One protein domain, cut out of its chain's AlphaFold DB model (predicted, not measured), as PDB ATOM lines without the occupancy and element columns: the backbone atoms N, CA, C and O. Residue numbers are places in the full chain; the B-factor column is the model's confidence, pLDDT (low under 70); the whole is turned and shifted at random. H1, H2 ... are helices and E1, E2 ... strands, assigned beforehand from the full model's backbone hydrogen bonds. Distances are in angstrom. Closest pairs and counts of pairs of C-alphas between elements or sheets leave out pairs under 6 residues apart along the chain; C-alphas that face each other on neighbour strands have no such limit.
ATOM      1  N   LYS A  76      11.994 -35.365  31.884       66.06
ATOM      2  CA  LYS A  76      11.590 -36.553  31.131       66.06
ATOM      3  C   LYS A  76      10.247 -37.030  31.679       66.06
ATOM      4  O   LYS A  76      10.201 -37.707  32.703       66.06
ATOM      5  N   TRP A  77       9.179 -36.615  31.009       72.81
ATOM      6  CA  TRP A  77       7.811 -37.008  31.328       72.81
ATOM      7  C   TRP A  77       7.561 -38.475  30.993       72.81
ATOM      8  O   TRP A  77       8.061 -38.983  29.985       72.81
ATOM      9  N   ASP A  78       6.766 -39.128  31.828       78.25
ATOM     10  CA  ASP A  78       6.186 -40.424  31.522       78.25
ATOM     11  C   ASP A  78       4.940 -40.303  30.627       78.25
ATOM     12  O   ASP A  78       4.597 -39.240  30.087       78.25
ATOM     13  N   ASN A  79       4.290 -41.448  30.418       77.00
ATOM     14  CA  ASN A  79       3.043 -41.516  29.678       77.00
ATOM     15  C   ASN A  79       1.909 -40.887  30.489       77.00
ATOM     16  O   ASN A  79       1.851 -40.993  31.707       77.00
ATOM     17  N   LYS A  80       0.949 -40.268  29.797       84.56
ATOM     18  CA  LYS A  80      -0.249 -39.744  30.456       84.56
ATOM     19  C   LYS A  80      -1.104 -40.890  30.993       84.56
ATOM     20  O   LYS A  80      -1.412 -41.837  30.271       84.56
ATOM     21  N   HIS A  81      -1.548 -40.736  32.230       86.25
ATOM     22  CA  HIS A  81      -2.440 -41.641  32.934       86.25
ATOM     23  C   HIS A  81      -3.819 -41.001  33.121       86.25
ATOM     24  O   HIS A  81      -3.948 -39.777  33.209       86.25
ATOM     25  N   VAL A  82      -4.861 -41.835  33.193       87.06
ATOM     26  CA  VAL A  82      -6.242 -41.399  33.444       87.06
ATOM     27  C   VAL A  82      -6.707 -41.960  34.779       87.06
ATOM     28  O   VAL A  82      -6.676 -43.166  35.008       87.06
ATOM     29  N   PHE A  83      -7.167 -41.072  35.646       84.06
ATOM     30  CA  PHE A  83      -7.720 -41.361  36.958       84.06
ATOM     31  C   PHE A  83      -9.198 -40.951  36.976       84.06
ATOM     32  O   PHE A  83      -9.538 -39.908  36.433       84.06
ATOM     33  N   ARG A  84     -10.099 -41.756  37.556       87.69
ATOM     34  CA  ARG A  84     -11.562 -41.513  37.519       87.69
ATOM     35  C   ARG A  84     -12.111 -40.709  38.706       87.69
ATOM     36  O   ARG A  84     -13.306 -40.435  38.744       87.69
ATOM     37  N   GLY A  85     -11.254 -40.330  39.653       89.31
ATOM     38  CA  GLY A  85     -11.633 -39.601  40.863       89.31
ATOM     39  C   GLY A  85     -11.669 -40.476  42.119       89.31
ATOM     40  O   GLY A  85     -11.521 -41.698  42.074       89.31
ATOM     41  N   GLY A  86     -11.836 -39.825  43.268       92.56
ATOM     42  CA  GLY A  86     -11.621 -40.409  44.590       92.56
ATOM     43  C   GLY A  86     -10.164 -40.266  45.030       92.56
ATOM     44  O   GLY A  86      -9.564 -39.209  44.838       92.56
ATOM     45  N   LYS A  87      -9.586 -41.327  45.598       94.25
ATOM     46  CA  LYS A  87      -8.157 -41.439  45.913       94.25
ATOM     47  C   LYS A  87      -7.504 -42.589  45.149       94.25
ATOM     48  O   LYS A  87      -8.121 -43.639  44.965       94.25
ATOM     49  N   ALA A  88      -6.251 -42.392  44.758       93.69
ATOM     50  CA  ALA A  88      -5.383 -43.393  44.155       93.69
ATOM     51  C   ALA A  88      -4.075 -43.507  44.939       93.69
ATOM     52  O   ALA A  88      -3.518 -42.479  45.322       93.69
ATOM     53  N   TYR A  89      -3.570 -44.730  45.106       92.81
ATOM     54  CA  TYR A  89      -2.190 -44.996  45.508       92.81
ATOM     55  C   TYR A  89      -1.441 -45.643  44.349       92.81
ATOM     56  O   TYR A  89      -1.800 -46.726  43.882       92.81
ATOM     57  N   ILE A  90      -0.398 -44.950  43.900       90.88
ATOM     58  CA  ILE A  90       0.491 -45.379  42.825       90.88
ATOM     59  C   ILE A  90       1.819 -45.771  43.462       90.88
ATOM     60  O   ILE A  90       2.490 -44.939  44.082       90.88
ATOM     61  N   LEU A  91       2.192 -47.041  43.323       87.75
ATOM     62  CA  LEU A  91       3.506 -47.515  43.746       87.75
ATOM     63  C   LEU A  91       4.540 -47.012  42.744       87.75
ATOM     64  O   LEU A  91       4.495 -47.360  41.565       87.75
ATOM     65  N   LEU A  92       5.465 -46.174  43.207       86.88
ATOM     66  CA  LEU A  92       6.528 -45.663  42.356       86.88
ATOM     67  C   LEU A  92       7.780 -46.548  42.464       86.88
ATOM     68  O   LEU A  92       8.091 -47.061  43.543       86.88
ATOM     69  N   PRO A  93       8.558 -46.699  41.378       80.00
ATOM     70  CA  PRO A  93       9.835 -47.401  41.429       80.00
ATOM     71  C   PRO A  93      10.787 -46.769  42.448       80.00
ATOM     72  O   PRO A  93      10.867 -45.550  42.562       80.00
ATOM     73  N   THR A  94      11.600 -47.572  43.135       77.56
ATOM     74  CA  THR A  94      12.551 -47.072  44.149       77.56
ATOM     75  C   THR A  94      13.596 -46.097  43.596       77.56
ATOM     76  O   THR A  94      14.173 -45.319  44.359       77.56
ATOM     77  N   THR A  95      13.815 -46.082  42.278       70.38
ATOM     78  CA  THR A  95      14.698 -45.126  41.596       70.38
ATOM     79  C   THR A  95      14.284 -43.674  41.832       70.38
ATOM     80  O   THR A  95      15.160 -42.815  41.919       70.38
ATOM     81  N   VAL A  96      12.991 -43.389  42.031       79.81
ATOM     82  CA  VAL A  96      12.488 -42.022  42.266       79.81
ATOM     83  C   VAL A  96      12.980 -41.407  43.576       79.81
ATOM     84  O   VAL A  96      12.952 -40.192  43.716       79.81
ATOM     85  N   LYS A  97      13.500 -42.197  44.529       82.50
ATOM     86  CA  LYS A  97      14.065 -41.667  45.788       82.50
ATOM     87  C   LYS A  97      15.234 -40.698  45.556       82.50
ATOM     88  O   LYS A  97      15.456 -39.790  46.364       82.50
ATOM     89  N   SER A  98      15.965 -40.895  44.460       75.06
ATOM     90  CA  SER A  98      17.109 -40.069  44.051       75.06
ATOM     91  C   SER A  98      16.704 -38.791  43.310       75.06
ATOM     92  O   SER A  98      17.562 -37.956  43.038       75.06
ATOM     93  N   TYR A  99      15.418 -38.624  43.005       76.62
ATOM     94  CA  TYR A  99      14.881 -37.522  42.215       76.62
ATOM     95  C   TYR A  99      13.815 -36.767  43.015       76.62
ATOM     96  O   TYR A  99      13.237 -37.291  43.973       76.62
ATOM     97  N   ASP A 100      13.570 -35.521  42.636       81.19
ATOM     98  CA  ASP A 100      12.294 -34.879  42.912       81.19
ATOM     99  C   ASP A 100      11.303 -35.279  41.813       81.19
ATOM    100  O   ASP A 100      11.679 -35.576  40.677       81.19
ATOM    101  N   ILE A 101      10.026 -35.349  42.157       85.44
ATOM    102  CA  ILE A 101       8.957 -35.782  41.261       85.44
ATOM    103  C   ILE A 101       8.141 -34.550  40.893       85.44
ATOM    104  O   ILE A 101       7.512 -33.939  41.754       85.44
ATOM    105  N   ALA A 102       8.140 -34.190  39.614       80.25
ATOM    106  CA  ALA A 102       7.207 -33.220  39.066       80.25
ATOM    107  C   ALA A 102       5.895 -33.938  38.740       80.25
ATOM    108  O   ALA A 102       5.873 -34.814  37.884       80.25
ATOM    109  N   PHE A 103       4.812 -33.580  39.418       88.19
ATOM    110  CA  PHE A 103       3.462 -34.014  39.079       88.19
ATOM    111  C   PHE A 103       2.773 -32.935  38.248       88.19
ATOM    112  O   PHE A 103       2.830 -31.756  38.604       88.19
ATOM    113  N   GLU A 104       2.079 -33.341  37.187       84.62
ATOM    114  CA  GLU A 104       1.243 -32.451  36.387       84.62
ATOM    115  C   GLU A 104      -0.134 -33.069  36.129       84.62
ATOM    116  O   GLU A 104      -0.252 -34.229  35.730       84.62
ATOM    117  N   ALA A 105      -1.169 -32.248  36.292       87.81
ATOM    118  CA  ALA A 105      -2.540 -32.513  35.884       87.81
ATOM    119  C   ALA A 105      -2.979 -31.470  34.835       87.81
ATOM    120  O   ALA A 105      -3.504 -30.412  35.200       87.81
ATOM    121  N   PRO A 106      -2.796 -31.747  33.526       78.69
ATOM    122  CA  PRO A 106      -2.998 -30.752  32.469       78.69
ATOM    123  C   PRO A 106      -4.421 -30.193  32.391       78.69
ATOM    124  O   PRO A 106      -4.606 -29.033  32.052       78.69
ATOM    125  N   SER A 107      -5.436 -31.004  32.708       81.56
ATOM    126  CA  SER A 107      -6.840 -30.576  32.644       81.56
ATOM    127  C   SER A 107      -7.213 -29.528  33.696       81.56
ATOM    128  O   SER A 107      -8.258 -28.902  33.570       81.56
ATOM    129  N   LEU A 108      -6.389 -29.370  34.734       81.38
ATOM    130  CA  LEU A 108      -6.587 -28.422  35.831       81.38
ATOM    131  C   LEU A 108      -5.521 -27.323  35.868       81.38
ATOM    132  O   LEU A 108      -5.522 -26.534  36.806       81.38
ATOM    133  N   ASP A 109      -4.597 -27.310  34.898       76.25
ATOM    134  CA  ASP A 109      -3.382 -26.482  34.932       76.25
ATOM    135  C   ASP A 109      -2.647 -26.568  36.285       76.25
ATOM    136  O   ASP A 109      -2.157 -25.590  36.846       76.25
ATOM    137  N   PHE A 110      -2.630 -27.770  36.871       80.44
ATOM    138  CA  PHE A 110      -2.070 -28.003  38.194       80.44
ATOM    139  C   PHE A 110      -0.709 -28.680  38.084       80.44
ATOM    140  O   PHE A 110      -0.572 -29.727  37.445       80.44
ATOM    141  N   GLN A 111       0.281 -28.131  38.785       79.25
ATOM    142  CA  GLN A 111       1.608 -28.719  38.922       79.25
ATOM    143  C   GLN A 111       2.063 -28.692  40.379       79.25
ATOM    144  O   GLN A 111       1.806 -27.738  41.115       79.25
ATOM    145  N   LYS A 112       2.776 -29.739  40.799       83.06
ATOM    146  CA  LYS A 112       3.386 -29.808  42.130       83.06
ATOM    147  C   LYS A 112       4.682 -30.601  42.086       83.06
ATOM    148  O   LYS A 112       4.739 -31.669  41.488       83.06
ATOM    149  N   ILE A 113       5.708 -30.096  42.764       77.50
ATOM    150  CA  ILE A 113       6.958 -30.827  42.980       77.50
ATOM    151  C   ILE A 113       6.869 -31.546  44.326       77.50
ATOM    152  O   ILE A 113       6.479 -30.963  45.339       77.50
ATOM    153  N   LEU A 114       7.218 -32.826  44.326       82.75
ATOM    154  CA  LEU A 114       7.215 -33.707  45.486       82.75
ATOM    155  C   LEU A 114       8.627 -34.250  45.693       82.75
ATOM    156  O   LEU A 114       9.308 -34.590  44.732       82.75
ATOM    157  N   SER A 115       9.057 -34.388  46.945       81.81
ATOM    158  CA  SER A 115      10.334 -35.031  47.259       81.81
ATOM    159  C   SER A 115      10.132 -36.162  48.246       81.81
ATOM    160  O   SER A 115       9.554 -35.969  49.316       81.81
ATOM    161  N   TYR A 116      10.668 -37.338  47.920       83.69
ATOM    162  CA  TYR A 116      10.568 -38.503  48.798       83.69
ATOM    163  C   TYR A 116      11.263 -38.299  50.156       83.69
ATOM    164  O   TYR A 116      10.891 -38.922  51.149       83.69
ATOM    165  N   SER A 117      12.251 -37.401  50.245       79.00
ATOM    166  CA  SER A 117      12.894 -37.089  51.530       79.00
ATOM    167  C   SER A 117      11.927 -36.471  52.539       79.00
ATOM    168  O   SER A 117      12.151 -36.606  53.738       79.00
ATOM    169  N   ASN A 118      10.858 -35.838  52.051       79.44
ATOM    170  CA  ASN A 118       9.837 -35.175  52.856       79.44
ATOM    171  C   ASN A 118       8.557 -36.021  52.951       79.44
ATOM    172  O   ASN A 118       7.532 -35.523  53.407       79.44
ATOM    173  N   ALA A 119       8.596 -37.275  52.485       86.12
ATOM    174  CA  ALA A 119       7.446 -38.162  52.525       86.12
ATOM    175  C   ALA A 119       7.092 -38.512  53.975       86.12
ATOM    176  O   ALA A 119       7.921 -39.042  54.723       86.12
ATOM    177  N   SER A 120       5.847 -38.238  54.349       86.81
ATOM    178  CA  SER A 120       5.276 -38.689  55.617       86.81
ATOM    179  C   SER A 120       5.055 -40.201  55.585       86.81
ATOM    180  O   SER A 120       4.913 -40.793  54.513       86.81
ATOM    181  N   ALA A 121       4.993 -40.844  56.752       84.19
ATOM    182  CA  ALA A 121       4.474 -42.207  56.821       84.19
ATOM    183  C   ALA A 121       3.037 -42.228  56.278       84.19
ATOM    184  O   ALA A 121       2.280 -41.280  56.519       84.19
ATOM    185  N   LEU A 122       2.676 -43.272  55.527       79.06
ATOM    186  CA  LEU A 122       1.282 -43.454  55.133       79.06
ATOM    187  C   LEU A 122       0.417 -43.564  56.408       79.06
ATOM    188  O   LEU A 122       0.873 -44.182  57.376       79.06
ATOM    189  N   PRO A 123      -0.774 -42.938  56.453       72.12
ATOM    190  CA  PRO A 123      -1.684 -43.074  57.587       72.12
ATOM    191  C   PRO A 123      -1.919 -44.545  57.963       72.12
ATOM    192  O   PRO A 123      -1.949 -45.401  57.084       72.12
ATOM    193  N   GLU A 124      -2.068 -44.832  59.261       64.38
ATOM    194  CA  GLU A 124      -2.314 -46.195  59.754       64.38
ATOM    195  C   GLU A 124      -3.589 -46.776  59.122       64.38
ATOM    196  O   GLU A 124      -4.642 -46.130  59.100       64.38
ATOM    197  N   ASP A 125      -3.465 -47.985  58.575       59.25
ATOM    198  CA  ASP A 125      -4.499 -48.584  57.741       59.25
ATOM    199  C   ASP A 125      -5.692 -49.076  58.579       59.25
ATOM    200  O   ASP A 125      -5.555 -49.872  59.510       59.25
ATOM    201  N   ILE A 126      -6.882 -48.613  58.194       72.44
ATOM    202  CA  ILE A 126      -8.190 -49.118  58.628       72.44
ATOM    203  C   ILE A 126      -8.573 -50.259  57.678       72.44
ATOM    204  O   ILE A 126      -8.282 -50.174  56.485       72.44
ATOM    205  N   GLU A 127      -9.256 -51.298  58.167       83.00
ATOM    206  CA  GLU A 127      -9.777 -52.353  57.291       83.00
ATOM    207  C   GLU A 127     -10.591 -51.749  56.127       83.00
ATOM    208  O   GLU A 127     -11.452 -50.882  56.349       83.00
ATOM    209  N   PRO A 128     -10.338 -52.168  54.871       91.75
ATOM    210  CA  PRO A 128     -11.065 -51.625  53.736       91.75
ATOM    211  C   PRO A 128     -12.552 -51.971  53.836       91.75
ATOM    212  O   PRO A 128     -12.940 -53.048  54.276       91.75
ATOM    213  N   VAL A 129     -13.415 -51.072  53.370       94.56
ATOM    214  CA  VAL A 129     -14.861 -51.311  53.308       94.56
ATOM    215  C   VAL A 129     -15.324 -51.145  51.871       94.56
ATOM    216  O   VAL A 129     -15.053 -50.126  51.238       94.56
ATOM    217  N   ILE A 130     -16.054 -52.135  51.350       96.75
ATOM    218  CA  ILE A 130     -16.710 -52.048  50.039       96.75
ATOM    219  C   ILE A 130     -18.040 -51.299  50.203       96.75
ATOM    220  O   ILE A 130     -19.093 -51.891  50.478       96.75
ATOM    221  N   GLU A 131     -17.986 -49.981  50.026       95.94
ATOM    222  CA  GLU A 131     -19.103 -49.054  50.222       95.94
ATOM    223  C   GLU A 131     -20.235 -49.304  49.223       95.94
ATOM    224  O   GLU A 131     -21.391 -49.499  49.604       95.94
ATOM    225  N   LYS A 132     -19.908 -49.347  47.925       95.62
ATOM    226  CA  LYS A 132     -20.903 -49.423  46.848       95.62
ATOM    227  C   LYS A 132     -20.436 -50.334  45.723       95.62
ATOM    228  O   LYS A 132     -19.270 -50.315  45.344       95.62
ATOM    229  N   VAL A 133     -21.378 -51.100  45.181       96.62
ATOM    230  CA  VAL A 133     -21.182 -51.964  44.016       96.62
ATOM    231  C   VAL A 133     -22.389 -51.824  43.096       96.62
ATOM    232  O   VAL A 133     -23.523 -51.863  43.576       96.62
ATOM    233  N   SER A 134     -22.162 -51.667  41.795       94.75
ATOM    234  CA  SER A 134     -23.242 -51.602  40.802       94.75
ATOM    235  C   SER A 134     -22.765 -51.965  39.398       94.75
ATOM    236  O   SER A 134     -21.640 -51.639  39.029       94.75
ATOM    237  N   LEU A 135     -23.647 -52.548  38.582       93.75
ATOM    238  CA  LEU A 135     -23.459 -52.618  37.131       93.75
ATOM    239  C   LEU A 135     -23.539 -51.196  36.550       93.75
ATOM    240  O   LEU A 135     -24.511 -50.491  36.814       93.75
ATOM    241  N   CYS A 136     -22.517 -50.755  35.816       90.56
ATOM    242  CA  CYS A 136     -22.394 -49.351  35.397       90.56
ATOM    243  C   CYS A 136     -21.799 -49.133  34.001       90.56
ATOM    244  O   CYS A 136     -21.648 -47.991  33.562       90.56
ATOM    245  N   ASN A 137     -21.421 -50.204  33.311       86.00
ATOM    246  CA  ASN A 137     -21.009 -50.135  31.921       86.00
ATOM    247  C   ASN A 137     -21.435 -51.407  31.196       86.00
ATOM    248  O   ASN A 137     -21.445 -52.488  31.790       86.00
ATOM    249  N   TRP A 138     -21.754 -51.267  29.917       87.62
ATOM    250  CA  TRP A 138     -22.026 -52.385  29.031       87.62
ATOM    251  C   TRP A 138     -21.425 -52.071  27.666       87.62
ATOM    252  O   TRP A 138     -21.950 -51.236  26.930       87.62
ATOM    253  N   GLU A 139     -20.299 -52.703  27.341       80.81
ATOM    254  CA  GLU A 139     -19.604 -52.489  26.070       80.81
ATOM    255  C   GLU A 139     -19.732 -53.721  25.174       80.81
ATOM    256  O   GLU A 139     -19.655 -54.865  25.625       80.81
ATOM    257  N   LYS A 140     -19.980 -53.473  23.884       71.25
ATOM    258  CA  LYS A 140     -20.140 -54.492  22.840       71.25
ATOM    259  C   LYS A 140     -19.040 -54.337  21.790       71.25
ATOM    260  O   LYS A 140     -19.350 -54.006  20.653       71.25
ATOM    261  N   TYR A 141     -17.772 -54.520  22.161       58.91
ATOM    262  CA  TYR A 141     -16.677 -54.754  21.206       58.91
ATOM    263  C   TYR A 141     -15.348 -54.992  21.942       58.91
ATOM    264  O   TYR A 141     -15.050 -54.214  22.844       58.91
ATOM    265  N   PRO A 142     -14.494 -55.960  21.551       59.50
ATOM    266  CA  PRO A 142     -14.707 -57.042  20.580       59.50
ATOM    267  C   PRO A 142     -15.497 -58.246  21.142       59.50
ATOM    268  O   PRO A 142     -15.935 -59.102  20.380       59.50
ATOM    269  N   TRP A 143     -15.752 -58.291  22.450       72.12
ATOM    270  CA  TRP A 143     -16.730 -59.168  23.111       72.12
ATOM    271  C   TRP A 143     -17.632 -58.329  24.026       72.12
ATOM    272  O   TRP A 143     -17.431 -57.125  24.176       72.12
ATOM    273  N   THR A 144     -18.672 -58.945  24.596       69.75
ATOM    274  CA  THR A 144     -19.528 -58.255  25.572       69.75
ATOM    275  C   THR A 144     -18.810 -58.161  26.916       69.75
ATOM    276  O   THR A 144     -18.412 -59.186  27.479       69.75
ATOM    277  N   GLU A 145     -18.651 -56.939  27.418       82.81
ATOM    278  CA  GLU A 145     -18.044 -56.649  28.715       82.81
ATOM    279  C   GLU A 145     -19.025 -55.907  29.619       82.81
ATOM    280  O   GLU A 145     -19.483 -54.801  29.314       82.81
ATOM    281  N   ALA A 146     -19.321 -56.511  30.771       90.12
ATOM    282  CA  ALA A 146     -20.057 -55.849  31.836       90.12
ATOM    283  C   ALA A 146     -19.065 -55.123  32.750       90.12
ATOM    284  O   ALA A 146     -18.202 -55.755  33.353       90.12
ATOM    285  N   GLY A 147     -19.184 -53.805  32.886       92.44
ATOM    286  CA  GLY A 147     -18.380 -53.044  33.841       92.44
ATOM    287  C   GLY A 147     -19.076 -52.948  35.190       92.44
ATOM    288  O   GLY A 147     -20.173 -52.390  35.298       92.44
ATOM    289  N   ILE A 148     -18.419 -53.463  36.225       94.25
ATOM    290  CA  ILE A 148     -18.880 -53.362  37.608       94.25
ATOM    291  C   ILE A 148     -18.144 -52.221  38.297       94.25
ATOM    292  O   ILE A 148     -16.930 -52.269  38.485       94.25
ATOM    293  N   CYS A 149     -18.891 -51.199  38.697       93.88
ATOM    294  CA  CYS A 149     -18.373 -50.101  39.491       93.88
ATOM    295  C   CYS A 149     -18.258 -50.537  40.943       93.88
ATOM    296  O   CYS A 149     -19.240 -50.989  41.537       93.88
ATOM    297  N   VAL A 150     -17.076 -50.353  41.521       95.25
ATOM    298  CA  VAL A 150     -16.789 -50.669  42.918       95.25
ATOM    299  C   VAL A 150     -16.204 -49.435  43.587       95.25
ATOM    300  O   VAL A 150     -15.217 -48.873  43.113       95.25
ATOM    301  N   LYS A 151     -16.830 -49.015  44.691       95.50
ATOM    302  CA  LYS A 151     -16.348 -47.948  45.566       95.50
ATOM    303  C   LYS A 151     -15.907 -48.532  46.905       95.50
ATOM    304  O   LYS A 151     -16.648 -49.306  47.512       95.50
ATOM    305  N   THR A 152     -14.726 -48.138  47.353       95.25
ATOM    306  CA  THR A 152     -14.088 -48.560  48.601       95.25
ATOM    307  C   THR A 152     -13.709 -47.349  49.452       95.25
ATOM    308  O   THR A 152     -13.506 -46.256  48.918       95.25
ATOM    309  N   SER A 153     -13.637 -47.540  50.770       93.00
ATOM    310  CA  SER A 153     -13.288 -46.486  51.734       93.00
ATOM    311  C   SER A 153     -11.845 -45.987  51.594       93.00
ATOM    312  O   SER A 153     -11.555 -44.819  51.861       93.00
ATOM    313  N   ILE A 154     -10.943 -46.862  51.145       91.88
ATOM    314  CA  ILE A 154      -9.516 -46.600  50.925       91.88
ATOM    315  C   ILE A 154      -9.054 -47.230  49.604       91.88
ATOM    316  O   ILE A 154      -9.719 -48.145  49.115       91.88
ATOM    317  N   PRO A 155      -7.950 -46.758  48.996       93.62
ATOM    318  CA  PRO A 155      -7.479 -47.290  47.723       93.62
ATOM    319  C   PRO A 155      -7.209 -48.801  47.767       93.62
ATOM    320  O   PRO A 155      -6.377 -49.274  48.539       93.62
ATOM    321  N   CYS A 156      -7.891 -49.557  46.903       93.31
ATOM    322  CA  CYS A 156      -7.766 -51.014  46.804       93.31
ATOM    323  C   CYS A 156      -7.526 -51.452  45.354       93.31
ATOM    324  O   CYS A 156      -7.871 -50.732  44.422       93.31
ATOM    325  N   ARG A 157      -7.020 -52.666  45.150       94.00
ATOM    326  CA  ARG A 157      -7.243 -53.466  43.940       94.00
ATOM    327  C   ARG A 157      -8.501 -54.292  44.135       94.00
ATOM    328  O   ARG A 157      -8.822 -54.675  45.258       94.00
ATOM    329  N   VAL A 158      -9.218 -54.572  43.057       95.56
ATOM    330  CA  VAL A 158     -10.483 -55.305  43.133       95.56
ATOM    331  C   VAL A 158     -10.436 -56.515  42.222       95.56
ATOM    332  O   VAL A 158     -10.086 -56.422  41.046       95.56
ATOM    333  N   ARG A 159     -10.848 -57.653  42.772       95.81
ATOM    334  CA  ARG A 159     -11.103 -58.888  42.044       95.81
ATOM    335  C   ARG A 159     -12.567 -59.259  42.203       95.81
ATOM    336  O   ARG A 159     -13.122 -59.200  43.295       95.81
ATOM    337  N   ILE A 160     -13.198 -59.652  41.107       96.56
ATOM    338  CA  ILE A 160     -14.589 -60.090  41.074       96.56
ATOM    339  C   ILE A 160     -14.627 -61.487  40.477       96.56
ATOM    340  O   ILE A 160     -14.137 -61.716  39.372       96.56
ATOM    341  N   VAL A 161     -15.227 -62.421  41.204       96.50
ATOM    342  CA  VAL A 161     -15.447 -63.790  40.740       96.50
ATOM    343  C   VAL A 161     -16.938 -64.068  40.788       96.50
ATOM    344  O   VAL A 161     -17.543 -64.014  41.855       96.50
ATOM    345  N   CYS A 162     -17.530 -64.356  39.637       95.50
ATOM    346  CA  CYS A 162     -18.929 -64.728  39.494       95.50
ATOM    347  C   CYS A 162     -19.055 -66.194  39.058       95.50
ATOM    348  O   CYS A 162     -18.069 -66.867  38.754       95.50
ATOM    349  N   ASN A 163     -20.285 -66.694  38.990       92.88
ATOM    350  CA  ASN A 163     -20.613 -67.975  38.366       92.88
ATOM    351  C   ASN A 163     -20.271 -67.969  36.860       92.88
ATOM    352  O   ASN A 163     -21.092 -67.590  36.032       92.88
ATOM    353  N   GLY A 164     -19.055 -68.401  36.514       89.44
ATOM    354  CA  GLY A 164     -18.609 -68.626  35.131       89.44
ATOM    355  C   GLY A 164     -17.865 -67.463  34.468       89.44
ATOM    356  O   GLY A 164     -17.319 -67.649  33.386       89.44
ATOM    357  N   VAL A 165     -17.789 -66.294  35.112       92.25
ATOM    358  CA  VAL A 165     -16.999 -65.142  34.645       92.25
ATOM    359  C   VAL A 165     -16.238 -64.513  35.804       92.25
ATOM    360  O   VAL A 165     -16.660 -64.582  36.958       92.25
ATOM    361  N   SER A 166     -15.117 -63.870  35.507       93.62
ATOM    362  CA  SER A 166     -14.327 -63.145  36.497       93.62
ATOM    363  C   SER A 166     -13.673 -61.925  35.875       93.62
ATOM    364  O   SER A 166     -13.460 -61.882  34.665       93.62
ATOM    365  N   GLY A 167     -13.313 -60.969  36.717       92.19
ATOM    366  CA  GLY A 167     -12.599 -59.766  36.327       92.19
ATOM    367  C   GLY A 167     -11.716 -59.270  37.454       92.19
ATOM    368  O   GLY A 167     -11.917 -59.598  38.626       92.19
ATOM    369  N   SER A 168     -10.731 -58.464  37.103       91.50
ATOM    370  CA  SER A 168      -9.905 -57.748  38.062       91.50
ATOM    371  C   SER A 168      -9.551 -56.379  37.516       91.50
ATOM    372  O   SER A 168      -9.736 -56.088  36.334       91.50
ATOM    373  N   THR A 169      -9.041 -55.530  38.393       84.19
ATOM    374  CA  THR A 169      -8.401 -54.277  38.003       84.19
ATOM    375  C   THR A 169      -7.221 -54.581  37.084       84.19
ATOM    376  O   THR A 169      -6.521 -55.579  37.273       84.19
ATOM    377  N   SER A 170      -7.061 -53.777  36.035       69.94
ATOM    378  CA  SER A 170      -6.132 -54.055  34.937       69.94
ATOM    379  C   SER A 170      -4.724 -53.515  35.166       69.94
ATOM    380  O   SER A 170      -3.794 -53.978  34.511       69.94
ATOM    381  N   ASP A 171      -4.554 -52.548  36.067       74.00
ATOM    382  CA  ASP A 171      -3.254 -51.987  36.412       74.00
ATOM    383  C   ASP A 171      -2.794 -52.416  37.815       74.00
ATOM    384  O   ASP A 171      -3.527 -53.010  38.610       74.00
ATOM    385  N   GLU A 172      -1.527 -52.135  38.107       79.19
ATOM    386  CA  GLU A 172      -0.914 -52.420  39.403       79.19
ATOM    387  C   GLU A 172      -1.201 -51.329  40.454       79.19
ATOM    388  O   GLU A 172      -0.572 -51.290  41.515       79.19
ATOM    389  N   ASN A 173      -2.169 -50.452  40.207       87.75
ATOM    390  CA  ASN A 173      -2.471 -49.335  41.090       87.75
ATOM    391  C   ASN A 173      -3.644 -49.657  42.016       87.75
ATOM    392  O   ASN A 173      -4.336 -50.665  41.869       87.75
ATOM    393  N   TYR A 174      -3.848 -48.801  43.012       91.94
ATOM    394  CA  TYR A 174      -4.917 -48.948  43.992       91.94
ATOM    395  C   TYR A 174      -5.815 -47.726  43.917       91.94
ATOM    396  O   TYR A 174      -5.320 -46.601  43.910       91.94
ATOM    397  N   TYR A 175      -7.132 -47.921  43.916       93.38
ATOM    398  CA  TYR A 175      -8.080 -46.817  43.796       93.38
ATOM    399  C   TYR A 175      -9.305 -47.016  44.679       93.38
ATOM    400  O   TYR A 175      -9.772 -48.138  44.885       93.38
ATOM    401  N   THR A 176      -9.877 -45.915  45.163       94.19
ATOM    402  CA  THR A 176     -11.151 -45.950  45.894       94.19
ATOM    403  C   THR A 176     -12.343 -46.176  44.972       94.19
ATOM    404  O   THR A 176     -13.388 -46.612  45.439       94.19
ATOM    405  N   TYR A 177     -12.235 -45.857  43.678       93.38
ATOM    406  CA  TYR A 177     -13.320 -46.021  42.709       93.38
ATOM    407  C   TYR A 177     -12.809 -46.596  41.393       93.38
ATOM    408  O   TYR A 177     -11.858 -46.078  40.811       93.38
ATOM    409  N   GLN A 178     -13.421 -47.698  40.954       91.31
ATOM    410  CA  GLN A 178     -12.921 -48.515  39.848       91.31
ATOM    411  C   GLN A 178     -14.063 -49.128  39.056       91.31
ATOM    412  O   GLN A 178     -15.111 -49.448  39.617       91.31
ATOM    413  N   ILE A 179     -13.825 -49.345  37.764       91.12
ATOM    414  CA  ILE A 179     -14.700 -50.132  36.897       91.12
ATOM    415  C   ILE A 179     -13.960 -51.423  36.576       91.12
ATOM    416  O   ILE A 179     -12.928 -51.391  35.912       91.12
ATOM    417  N   VAL A 180     -14.479 -52.546  37.063       92.62
ATOM    418  CA  VAL A 180     -13.905 -53.870  36.824       92.62
ATOM    419  C   VAL A 180     -14.646 -54.525  35.659       92.62
ATOM    420  O   VAL A 180     -15.857 -54.744  35.778       92.62
ATOM    421  N   PRO A 181     -13.967 -54.828  34.540       91.62
ATOM    422  CA  PRO A 181     -14.592 -55.495  33.407       91.62
ATOM    423  C   PRO A 181     -14.799 -56.985  33.703       91.62
ATOM    424  O   PRO A 181     -13.890 -57.680  34.153       91.62
ATOM    425  N   LEU A 182     -16.002 -57.483  33.427       91.38
ATOM    426  CA  LEU A 182     -16.329 -58.905  33.378       91.38
ATOM    427  C   LEU A 182     -16.480 -59.311  31.913       91.38
ATOM    428  O   LEU A 182     -17.516 -59.057  31.288       91.38
ATOM    429  N   ALA A 183     -15.435 -59.928  31.367       88.38
ATOM    430  CA  ALA A 183     -15.446 -60.431  30.002       88.38
ATOM    431  C   ALA A 183     -16.421 -61.611  29.852       88.38
ATOM    432  O   ALA A 183     -16.601 -62.410  30.773       88.38
ATOM    433  N   HIS A 184     -17.018 -61.734  28.663       86.94
ATOM    434  CA  HIS A 184     -17.935 -62.817  28.280       86.94
ATOM    435  C   HIS A 184     -19.257 -62.871  29.063       86.94
ATOM    436  O   HIS A 184     -19.942 -63.897  29.052       86.94
ATOM    437  N   ALA A 185     -19.655 -61.773  29.711       88.62
ATOM    438  CA  ALA A 185     -20.975 -61.676  30.318       88.62
ATOM    439  C   ALA A 185     -22.065 -61.701  29.231       88.62
ATOM    440  O   ALA A 185     -22.030 -60.939  28.264       88.62
ATOM    441  N   LYS A 186     -23.055 -62.577  29.397       89.62
ATOM    442  CA  LYS A 186     -24.202 -62.706  28.490       89.62
ATOM    443  C   LYS A 186     -25.365 -61.842  28.955       89.62
ATOM    444  O   LYS A 186     -25.692 -61.822  30.139       89.62
ATOM    445  N   ILE A 187     -25.998 -61.148  28.012       89.38
ATOM    446  CA  ILE A 187     -27.189 -60.336  28.277       89.38
ATOM    447  C   ILE A 187     -28.333 -61.212  28.817       89.38
ATOM    448  O   ILE A 187     -28.499 -62.352  28.399       89.38
ATOM    449  N   ASN A 188     -29.131 -60.661  29.728       89.75
ATOM    450  CA  ASN A 188     -30.251 -61.269  30.451       89.75
ATOM    451  C   ASN A 188     -29.926 -62.380  31.463       89.75
ATOM    452  O   ASN A 188     -30.822 -62.737  32.234       89.75
ATOM    453  N   ASP A 189     -28.680 -62.852  31.540       92.94
ATOM    454  CA  ASP A 189     -28.256 -63.824  32.552       92.94
ATOM    455  C   ASP A 189     -28.181 -63.209  33.960       92.94
ATOM    456  O   ASP A 189     -28.013 -61.997  34.149       92.94
ATOM    457  N   PHE A 190     -28.286 -64.073  34.972       95.06
ATOM    458  CA  PHE A 190     -28.127 -63.711  36.379       95.06
ATOM    459  C   PHE A 190     -26.761 -64.145  36.904       95.06
ATOM    460  O   PHE A 190     -26.396 -65.322  36.843       95.06
ATOM    461  N   TYR A 191     -26.049 -63.194  37.505       95.25
ATOM    462  CA  TYR A 191     -24.732 -63.425  38.078       95.25
ATOM    463  C   TYR A 191     -24.763 -63.287  39.595       95.25
ATOM    464  O   TYR A 191     -25.337 -62.343  40.142       95.25
ATOM    465  N   SER A 192     -24.128 -64.239  40.276       96.81
ATOM    466  CA  SER A 192     -23.813 -64.176  41.703       96.81
ATOM    467  C   SER A 192     -22.304 -64.103  41.863       96.81
ATOM    468  O   SER A 192     -21.596 -65.031  41.478       96.81
ATOM    469  N   CYS A 193     -21.826 -62.993  42.416       97.12
ATOM    470  CA  CYS A 193     -20.418 -62.636  42.462       97.12
ATOM    471  C   CYS A 193     -19.921 -62.455  43.893       97.12
ATOM    472  O   CYS A 193     -20.617 -61.888  44.739       97.12
ATOM    473  N   LYS A 194     -18.677 -62.865  44.127       97.69
ATOM    474  CA  LYS A 194     -17.867 -62.480  45.278       97.69
ATOM    475  C   LYS A 194     -16.879 -61.408  44.828       97.69
ATOM    476  O   LYS A 194     -16.137 -61.604  43.866       97.69
ATOM    477  N   ILE A 195     -16.898 -60.275  45.512       97.62
ATOM    478  CA  ILE A 195     -16.004 -59.144  45.267       97.62
ATOM    479  C   ILE A 195     -14.995 -59.120  46.394       97.62
ATOM    480  O   ILE A 195     -15.393 -59.145  47.554       97.62
ATOM    481  N   GLU A 196     -13.719 -59.060  46.046       96.94
ATOM    482  CA  GLU A 196     -12.599 -58.960  46.970       96.94
ATOM    483  C   GLU A 196     -11.856 -57.657  46.676       96.94
ATOM    484  O   GLU A 196     -11.388 -57.437  45.559       96.94
ATOM    485  N   ALA A 197     -11.793 -56.775  47.669       95.44
ATOM    486  CA  ALA A 197     -11.007 -55.554  47.636       95.44
ATOM    487  C   ALA A 197      -9.762 -55.767  48.497       95.44
ATOM    488  O   ALA A 197      -9.889 -56.090  49.676       95.44
ATOM    489  N   GLN A 198      -8.586 -55.606  47.900       92.38
ATOM    490  CA  GLN A 198      -7.301 -55.769  48.564       92.38
ATOM    491  C   GLN A 198      -6.538 -54.447  48.567       92.38
ATOM    492  O   GLN A 198      -6.306 -53.851  47.518       92.38
ATOM    493  N   THR A 199      -6.129 -53.987  49.734       88.94
ATOM    494  CA  THR A 199      -5.283 -52.799  49.900       88.94
ATOM    495  C   THR A 199      -3.824 -53.099  49.552       88.94
ATOM    496  O   THR A 199      -3.419 -54.256  49.422       88.94
ATOM    497  N   TYR A 200      -3.006 -52.053  49.410       82.88
ATOM    498  CA  TYR A 200      -1.581 -52.185  49.070       82.88
ATOM    499  C   TYR A 200      -0.767 -52.980  50.102       82.88
ATOM    500  O   TYR A 200       0.246 -53.587  49.763       82.88
ATOM    501  N   ASP A 201      -1.239 -53.020  51.343       77.31
ATOM    502  CA  ASP A 201      -0.648 -53.774  52.441       77.31
ATOM    503  C   ASP A 201      -1.186 -55.206  52.604       77.31
ATOM    504  O   ASP A 201      -0.728 -55.978  53.456       77.31
ATOM    505  N   GLY A 202      -2.146 -55.583  51.762       83.25
ATOM    506  CA  GLY A 202      -2.712 -56.920  51.701       83.25
ATOM    507  C   GLY A 202      -3.867 -57.182  52.666       83.25
ATOM    508  O   GLY A 202      -4.224 -58.351  52.830       83.25
ATOM    509  N   GLN A 203      -4.467 -56.161  53.289       87.00
ATOM    510  CA  GLN A 203      -5.771 -56.324  53.942       87.00
ATOM    511  C   GLN A 203      -6.851 -56.578  52.892       87.00
ATOM    512  O   GLN A 203      -6.779 -56.078  51.772       87.00
ATOM    513  N   ILE A 204      -7.836 -57.404  53.241       91.44
ATOM    514  CA  ILE A 204      -8.858 -57.863  52.301       91.44
ATOM    515  C   ILE A 204     -10.235 -57.619  52.899       91.44
ATOM    516  O   ILE A 204     -10.519 -58.056  54.009       91.44
ATOM    517  N   ALA A 205     -11.112 -57.011  52.107       95.12
ATOM    518  CA  ALA A 205     -12.545 -56.987  52.347       95.12
ATOM    519  C   ALA A 205     -13.278 -57.762  51.262       95.12
ATOM    520  O   ALA A 205     -12.899 -57.723  50.091       95.12
ATOM    521  N   ALA A 206     -14.357 -58.443  51.644       96.56
ATOM    522  CA  ALA A 206     -15.175 -59.204  50.715       96.56
ATOM    523  C   ALA A 206     -16.656 -58.828  50.814       96.56
ATOM    524  O   ALA A 206     -17.178 -58.579  51.899       96.56
ATOM    525  N   LYS A 207     -17.354 -58.811  49.674       97.19
ATOM    526  CA  LYS A 207     -18.797 -58.547  49.603       97.19
ATOM    527  C   LYS A 207     -19.440 -59.378  48.501       97.19
ATOM    528  O   LYS A 207     -18.907 -59.482  47.399       97.19
ATOM    529  N   ASN A 208     -20.604 -59.952  48.794       97.62
ATOM    530  CA  ASN A 208     -21.409 -60.640  47.789       97.62
ATOM    531  C   ASN A 208     -22.245 -59.624  47.005       97.62
ATOM    532  O   ASN A 208     -22.823 -58.703  47.585       97.62
ATOM    533  N   PHE A 209     -22.336 -59.810  45.693       96.62
ATOM    534  CA  PHE A 209     -23.109 -58.959  44.797       96.62
ATOM    535  C   PHE A 209     -23.833 -59.811  43.763       96.62
ATOM    536  O   PHE A 209     -23.250 -60.723  43.182       96.62
ATOM    537  N   LYS A 210     -25.113 -59.520  43.534       96.69
ATOM    538  CA  LYS A 210     -25.919 -60.183  42.510       96.69
ATOM    539  C   LYS A 210     -26.449 -59.141  41.545       96.69
ATOM    540  O   LYS A 210     -26.903 -58.085  41.982       96.69
ATOM    541  N   PHE A 211     -26.424 -59.445  40.254       94.62
ATOM    542  CA  PHE A 211     -26.999 -58.571  39.239       94.62
ATOM    543  C   PHE A 211     -27.575 -59.372  38.073       94.62
ATOM    544  O   PHE A 211     -27.157 -60.499  37.804       94.62
ATOM    545  N   LYS A 212     -28.541 -58.765  37.381       93.50
ATOM    546  CA  LYS A 212     -28.999 -59.219  36.068       93.50
ATOM    547  C   LYS A 212     -28.229 -58.444  35.008       93.50
ATOM    548  O   LYS A 212     -28.167 -57.217  35.078       93.50
ATOM    549  N   ALA A 213     -27.638 -59.147  34.054       90.44
ATOM    550  CA  ALA A 213     -26.926 -58.546  32.939       90.44
ATOM    551  C   ALA A 213     -27.910 -57.822  32.014       90.44
ATOM    552  O   ALA A 213     -28.610 -58.446  31.225       90.44
ATOM    553  N   VAL A 214     -27.994 -56.502  32.130       90.44
ATOM    554  CA  VAL A 214     -28.850 -55.654  31.295       90.44
ATOM    555  C   VAL A 214     -28.007 -54.556  30.664       90.44
ATOM    556  O   VAL A 214     -26.978 -54.169  31.219       90.44
ATOM    557  N   GLU A 215     -28.434 -54.056  29.507       85.50
ATOM    558  CA  GLU A 215     -27.748 -52.936  28.873       85.50
ATOM    559  C   GLU A 215     -27.867 -51.699  29.761       85.50
ATOM    560  O   GLU A 215     -28.961 -51.283  30.145       85.50
ATOM    561  N   VAL A 216     -26.719 -51.118  30.094       85.50
ATOM    562  CA  VAL A 216     -26.626 -49.872  30.848       85.50
ATOM    563  C   VAL A 216     -25.715 -48.915  30.101       85.50
ATOM    564  O   VAL A 216     -24.702 -49.317  29.525       85.50
ATOM    565  N   SER A 217     -26.066 -47.631  30.106       81.94
ATOM    566  CA  SER A 217     -25.189 -46.602  29.559       81.94
ATOM    567  C   SER A 217     -23.900 -46.520  30.373       81.94
ATOM    568  O   SER A 217     -23.922 -46.644  31.599       81.94
ATOM    569  N   LYS A 218     -22.786 -46.257  29.687       79.25
ATOM    570  CA  LYS A 218     -21.487 -46.023  30.316       79.25
ATOM    571  C   LYS A 218     -21.587 -44.913  31.359       79.25
ATOM    572  O   LYS A 218     -22.070 -43.819  31.053       79.25
ATOM    573  N   ALA A 219     -21.108 -45.190  32.572       74.12
ATOM    574  CA  ALA A 219     -20.985 -44.184  33.620       74.12
ATOM    575  C   ALA A 219     -20.234 -42.951  33.085       74.12
ATOM    576  O   ALA A 219     -19.106 -43.055  32.595       74.12
ATOM    577  N   LYS A 220     -20.888 -41.787  33.143       75.50
ATOM    578  CA  LYS A 220     -20.267 -40.502  32.817       75.50
ATOM    579  C   LYS A 220     -19.521 -40.013  34.048       75.50
ATOM    580  O   LYS A 220     -20.153 -39.606  35.020       75.50
ATOM    581  N   ASP A 221     -18.198 -40.040  33.990       80.44
ATOM    582  CA  ASP A 221     -17.381 -39.390  35.007       80.44
ATOM    583  C   ASP A 221     -17.379 -37.879  34.737       80.44
ATOM    584  O   ASP A 221     -17.149 -37.438  33.607       80.44
ATOM    585  N   SER A 222     -17.651 -37.067  35.759       86.19
ATOM    586  CA  SER A 222     -17.438 -35.621  35.676       86.19
ATOM    587  C   SER A 222     -15.945 -35.322  35.681       86.19
ATOM    588  O   SER A 222     -15.200 -35.958  36.424       86.19
ATOM    589  N   PHE A 223     -15.503 -34.332  34.906       91.25
ATOM    590  CA  PHE A 223     -14.123 -33.854  34.990       91.25
ATOM    591  C   PHE A 223     -13.822 -33.315  36.389       91.25
ATOM    592  O   PHE A 223     -14.671 -32.660  37.002       91.25
ATOM    593  N   ALA A 224     -12.620 -33.610  36.881       92.31
ATOM    594  CA  ALA A 224     -12.136 -33.080  38.142       92.31
ATOM    595  C   ALA A 224     -12.119 -31.548  38.092       92.31
ATOM    596  O   ALA A 224     -11.809 -30.955  37.059       92.31
ATOM    597  N   LYS A 225     -12.434 -30.926  39.224       92.38
ATOM    598  CA  LYS A 225     -12.254 -29.493  39.492       92.38
ATOM    599  C   LYS A 225     -11.165 -29.263  40.530       92.38
ATOM    600  O   LYS A 225     -10.584 -28.184  40.579       92.38
ATOM    601  N   THR A 226     -10.894 -30.269  41.357       92.19
ATOM    602  CA  THR A 226      -9.885 -30.208  42.408       92.19
ATOM    603  C   THR A 226      -8.947 -31.401  42.321       92.19
ATOM    604  O   THR A 226      -9.343 -32.513  41.967       92.19
ATOM    605  N   VAL A 227      -7.678 -31.157  42.646       94.50
ATOM    606  CA  VAL A 227      -6.665 -32.197  42.791       94.50
ATOM    607  C   VAL A 227      -5.759 -31.874  43.973       94.50
ATOM    608  O   VAL A 227      -5.343 -30.734  44.170       94.50
ATOM    609  N   ALA A 228      -5.442 -32.896  44.753       93.12
ATOM    610  CA  ALA A 228      -4.390 -32.876  45.750       93.12
ATOM    611  C   ALA A 228      -3.469 -34.069  45.506       93.12
ATOM    612  O   ALA A 228      -3.926 -35.165  45.182       93.12
ATOM    613  N   VAL A 229      -2.166 -33.849  45.659       92.81
ATOM    614  CA  VAL A 229      -1.169 -34.916  45.547       92.81
ATOM    615  C   VAL A 229      -0.198 -34.869  46.706       92.81
ATOM    616  O   VAL A 229       0.270 -33.791  47.096       92.81
ATOM    617  N   ASN A 230       0.113 -36.045  47.233       93.44
ATOM    618  CA  ASN A 230       1.027 -36.246  48.346       93.44
ATOM    619  C   ASN A 230       1.969 -37.401  48.032       93.44
ATOM    620  O   ASN A 230       1.660 -38.273  47.223       93.44
ATOM    621  N   ILE A 231       3.124 -37.411  48.690       91.62
ATOM    622  CA  ILE A 231       4.034 -38.549  48.649       91.62
ATOM    623  C   ILE A 231       4.159 -39.130  50.046       91.62
ATOM    624  O   ILE A 231       4.391 -38.408  51.019       91.62
ATOM    625  N   TYR A 232       4.012 -40.441  50.120       91.19
ATOM    626  CA  TYR A 232       4.091 -41.199  51.346       91.19
ATOM    627  C   TYR A 232       5.197 -42.233  51.274       91.19
ATOM    628  O   TYR A 232       5.614 -42.694  50.207       91.19
ATOM    629  N   ARG A 233       5.671 -42.587  52.459       86.75
ATOM    630  CA  ARG A 233       6.564 -43.702  52.699       86.75
ATOM    631  C   ARG A 233       5.724 -44.900  53.120       86.75
ATOM    632  O   ARG A 233       5.069 -44.847  54.165       86.75
ATOM    633  N   SER A 234       5.768 -45.971  52.330       80.50
ATOM    634  CA  SER A 234       5.255 -47.266  52.776       80.50
ATOM    635  C   SER A 234       6.114 -47.786  53.941       80.50
ATOM    636  O   SER A 234       7.281 -47.407  54.073       80.50
ATOM    637  N   PRO A 235       5.609 -48.700  54.778       69.12
ATOM    638  CA  PRO A 235       6.413 -49.410  55.774       69.12
ATOM    639  C   PRO A 235       7.620 -50.155  55.189       69.12
ATOM    640  O   PRO A 235       8.603 -50.358  55.894       69.12
ATOM    641  N   LEU A 236       7.589 -50.510  53.898       69.25
ATOM    642  CA  LEU A 236       8.725 -51.073  53.155       69.25
ATOM    643  C   LEU A 236       9.687 -50.010  52.618       69.25
ATOM    644  O   LEU A 236      10.563 -50.314  51.816       69.25
ATOM    645  N   ASP A 237       9.539 -48.760  53.055       76.69
ATOM    646  CA  ASP A 237      10.251 -47.609  52.515       76.69
ATOM    647  C   ASP A 237      10.040 -47.463  50.996       76.69
ATOM    648  O   ASP A 237      10.921 -46.993  50.286       76.69
ATOM    649  N   GLU A 238       8.894 -47.880  50.461       82.44
ATOM    650  CA  GLU A 238       8.565 -47.682  49.047       82.44
ATOM    651  C   GLU A 238       7.844 -46.338  48.860       82.44
ATOM    652  O   GLU A 238       6.999 -45.971  49.685       82.44
ATOM    653  N   PRO A 239       8.170 -45.579  47.799       88.50
ATOM    654  CA  PRO A 239       7.493 -44.328  47.498       88.50
ATOM    655  C   PRO A 239       6.079 -44.593  46.980       88.50
ATOM    656  O   PRO A 239       5.893 -45.213  45.934       88.50
ATOM    657  N   ILE A 240       5.088 -44.078  47.704       91.75
ATOM    658  CA  ILE A 240       3.679 -44.121  47.312       91.75
ATOM    659  C   ILE A 240       3.249 -42.710  46.935       91.75
ATOM    660  O   ILE A 240       3.302 -41.798  47.760       91.75
ATOM    661  N   LEU A 241       2.806 -42.525  45.696       93.31
ATOM    662  CA  LEU A 241       2.145 -41.297  45.272       93.31
ATOM    663  C   LEU A 241       0.646 -41.422  45.554       93.31
ATOM    664  O   LEU A 241      -0.022 -42.296  45.002       93.31
ATOM    665  N   GLU A 242       0.125 -40.537  46.399       94.75
ATOM    666  CA  GLU A 242      -1.312 -40.344  46.561       94.75
ATOM    667  C   GLU A 242      -1.797 -39.265  45.601       94.75
ATOM    668  O   GLU A 242      -1.246 -38.163  45.556       94.75
ATOM    669  N   ILE A 243      -2.873 -39.575  44.883       94.88
ATOM    670  CA  ILE A 243      -3.620 -38.614  44.075       94.88
ATOM    671  C   ILE A 243      -5.054 -38.610  44.582       94.88
ATOM    672  O   ILE A 243      -5.708 -39.651  44.600       94.88
ATOM    673  N   GLN A 244      -5.559 -37.444  44.966       95.50
ATOM    674  CA  GLN A 244      -6.953 -37.238  45.332       95.50
ATOM    675  C   GLN A 244      -7.590 -36.235  44.376       95.50
ATOM    676  O   GLN A 244      -7.076 -35.133  44.215       95.50
ATOM    677  N   ALA A 245      -8.711 -36.601  43.758       94.94
ATOM    678  CA  ALA A 245      -9.469 -35.719  42.874       94.94
ATOM    679  C   ALA A 245     -10.975 -35.962  43.020       94.94
ATOM    680  O   ALA A 245     -11.412 -37.071  43.324       94.94
ATOM    681  N   ASP A 246     -11.783 -34.936  42.781       92.81
ATOM    682  CA  ASP A 246     -13.252 -34.999  42.843       92.81
ATOM    683  C   ASP A 246     -13.912 -35.524  41.555       92.81
ATOM    684  O   ASP A 246     -15.133 -35.675  41.498       92.81
ATOM    685  N   GLY A 247     -13.118 -35.840  40.533       91.06
ATOM    686  CA  GLY A 247     -13.599 -36.364  39.262       91.06
ATOM    687  C   GLY A 247     -12.482 -36.940  38.401       91.06
ATOM    688  O   GLY A 247     -11.366 -37.179  38.867       91.06
ATOM    689  N   GLN A 248     -12.788 -37.154  37.125       92.06
ATOM    690  CA  GLN A 248     -11.840 -37.670  36.153       92.06
ATOM    691  C   GLN A 248     -10.705 -36.671  35.900       92.06
ATOM    692  O   GLN A 248     -10.940 -35.505  35.584       92.06
ATOM    693  N   LEU A 249      -9.475 -37.159  35.993       91.19
ATOM    694  CA  LEU A 249      -8.244 -36.396  35.889       91.19
ATOM    695  C   LEU A 249      -7.279 -37.103  34.937       91.19
ATOM    696  O   LEU A 249      -7.034 -38.303  35.063       91.19
ATOM    697  N   THR A 250      -6.686 -36.351  34.013       90.88
ATOM    698  CA  THR A 250      -5.483 -36.810  33.305       90.88
ATOM    699  C   THR A 250      -4.267 -36.290  34.050       90.88
ATOM    700  O   THR A 250      -4.227 -35.107  34.388       90.88
ATOM    701  N   TRP A 251      -3.282 -37.146  34.289       91.56
ATOM    702  CA  TRP A 251      -2.072 -36.785  35.018       91.56
ATOM    703  C   TRP A 251      -0.831 -37.449  34.420       91.56
ATOM    704  O   TRP A 251      -0.937 -38.385  33.628       91.56
ATOM    705  N   ARG A 252       0.345 -36.932  34.768       86.50
ATOM    706  CA  ARG A 252       1.649 -37.514  34.439       86.50
ATOM    707  C   ARG A 252       2.686 -37.109  35.476       86.50
ATOM    708  O   ARG A 252       2.502 -36.102  36.168       86.50
ATOM    709  N   ILE A 253       3.772 -37.866  35.565       86.81
ATOM    710  CA  ILE A 253       4.919 -37.514  36.395       86.81
ATOM    711  C   ILE A 253       6.196 -37.385  35.574       86.81
ATOM    712  O   ILE A 253       6.368 -37.939  34.491       86.81
ATOM    713  N   GLY A 254       7.122 -36.611  36.110       78.56
ATOM    714  CA  GLY A 254       8.454 -36.451  35.573       78.56
ATOM    715  C   GLY A 254       9.483 -36.490  36.686       78.56
ATOM    716  O   GLY A 254       9.203 -36.105  37.821       78.56
ATOM    717  N   LEU A 255      10.681 -36.967  36.362       78.44
ATOM    718  CA  LEU A 255      11.788 -37.006  37.311       78.44
ATOM    719  C   LEU A 255      12.680 -35.781  37.126       78.44
ATOM    720  O   LEU A 255      13.140 -35.488  36.021       78.44
ATOM    721  N   LEU A 256      12.924 -35.089  38.232       67.94
ATOM    722  CA  LEU A 256      13.826 -33.956  38.356       67.94
ATOM    723  C   LEU A 256      15.058 -34.403  39.143       67.94
ATOM    724  O   LEU A 256      14.917 -34.896  40.264       67.94
ATOM    725  N   PRO A 257      16.279 -34.266  38.606       65.00
ATOM    726  CA  PRO A 257      17.481 -34.456  39.405       65.00
ATOM    727  C   PRO A 257      17.418 -33.527  40.618       65.00
ATOM    728  O   PRO A 257      17.170 -32.332  40.454       65.00
ATOM    729  N   LYS A 258      17.626 -34.063  41.825       61.66
ATOM    730  CA  LYS A 258      17.744 -33.217  43.017       61.66
ATOM    731  C   LYS A 258      18.915 -32.271  42.785       61.66
ATOM    732  O   LYS A 258      20.029 -32.741  42.545       61.66
ATOM    733  N   SER A 259      18.685 -30.961  42.839       48.22
ATOM    734  CA  SER A 259      19.799 -30.024  42.937       48.22
ATOM    735  C   SER A 259      20.522 -30.371  44.236       48.22
ATOM    736  O   SER A 259      19.954 -30.299  45.327       48.22
TER     737      SER A 259
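What this domain is: This is residues 76 to 259 of the 352 residues of the protein "Cytochrome C family protein" of Thermodesulfatator indicus (strain DSM 15286 / JCM 11887 / CIR29812) (UniProt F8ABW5). Two strand lobes lie end to end along the long axis: in one, E1, E13, E3 and E4 face E2, E12 and E11 as a sandwich, with the short H1 at the far end. In the other, E6 folds back to share two walls, its residues 144 to 152 with E5 and E8, its residues 156 to 162 with E7, E9 and E10; E2 beside E8 joins the lobes, and two long links run between them. The 184 printed residues, mostly strand in class, hold E1 E2 H1 E3 E4 E5 E6 E7 E8 E9 E10 E11 E12 E13 in that order, 13 named strands and one named helix, in an antiparallel sheet E1 - E13 - E3 - E4 and a branched sheet with antiparallel neighbour pairs. The whole is compact, with a radius of gyration of the C-alphas of 17.7 A, yet elongated, spanning 60 by 32 by 25 A.

Where its parts are: Find C-alpha 81 at (-2.440, -41.641, 32.934), where E1 begins, residues 81 to 83. Next read E2, 86 to 91; H1, 94 to 98; E3, 99 to 105; and E4, 110 to 115. From C-alpha 130 at (-16.710, -52.048, 50.039), E5 runs to 140 over 27.5 A. E6, 144 to 162, is the longest strand by residues, but its ends are 15.4 A apart; it bends by 153 degrees at residue 147. Then come E7, 166 to 168; E8, 174 to 183; E9, 190 to 199, 28.7 A; E10, 204 to 212, 25.9 A; E11, 227 to 233; and E12, 239 to 245. E13, 249 to 257, covers 26.0 A and ends at (17.481, -34.456, 39.405).

How they stand to each other: Look first at E6: E5 and E9 lie on one side of it, E7 and E8 on the other. N 149 and O 134 of E6 and E5 are 2.8 A apart, N 148 and O 180 of E6 and E8 2.9 A, and N 159 and O 196 of E6 and E9 2.8 A, each within hydrogen-bond range. E5, E6 and E7 form a meander, each strand the antiparallel neighbour of the one before. Beside E2, E8 lies on one side and E12 on the other; N 88 and O 243 are 2.8 A apart. The two sheets make a sandwich, two sheets face to face, their facing parts 11.2 A centre to centre. H1 only grazes both, the branched one only just, with 5 pairs of C-alphas within 10 A; 0 of its 1 O i to N i+4 pairs but 2 of 2 O i to N i+3 pairs are within range.

The domain as a whole: The farthest C-alphas, those of Asn 188 and Ser 259, are 60.3 A apart. The printed part has no cut; its long links are E4 to E5 and E10 to E11. Mean pLDDT of the printed part is 86.4, and 13 residues are under 70, among them 256 to 259.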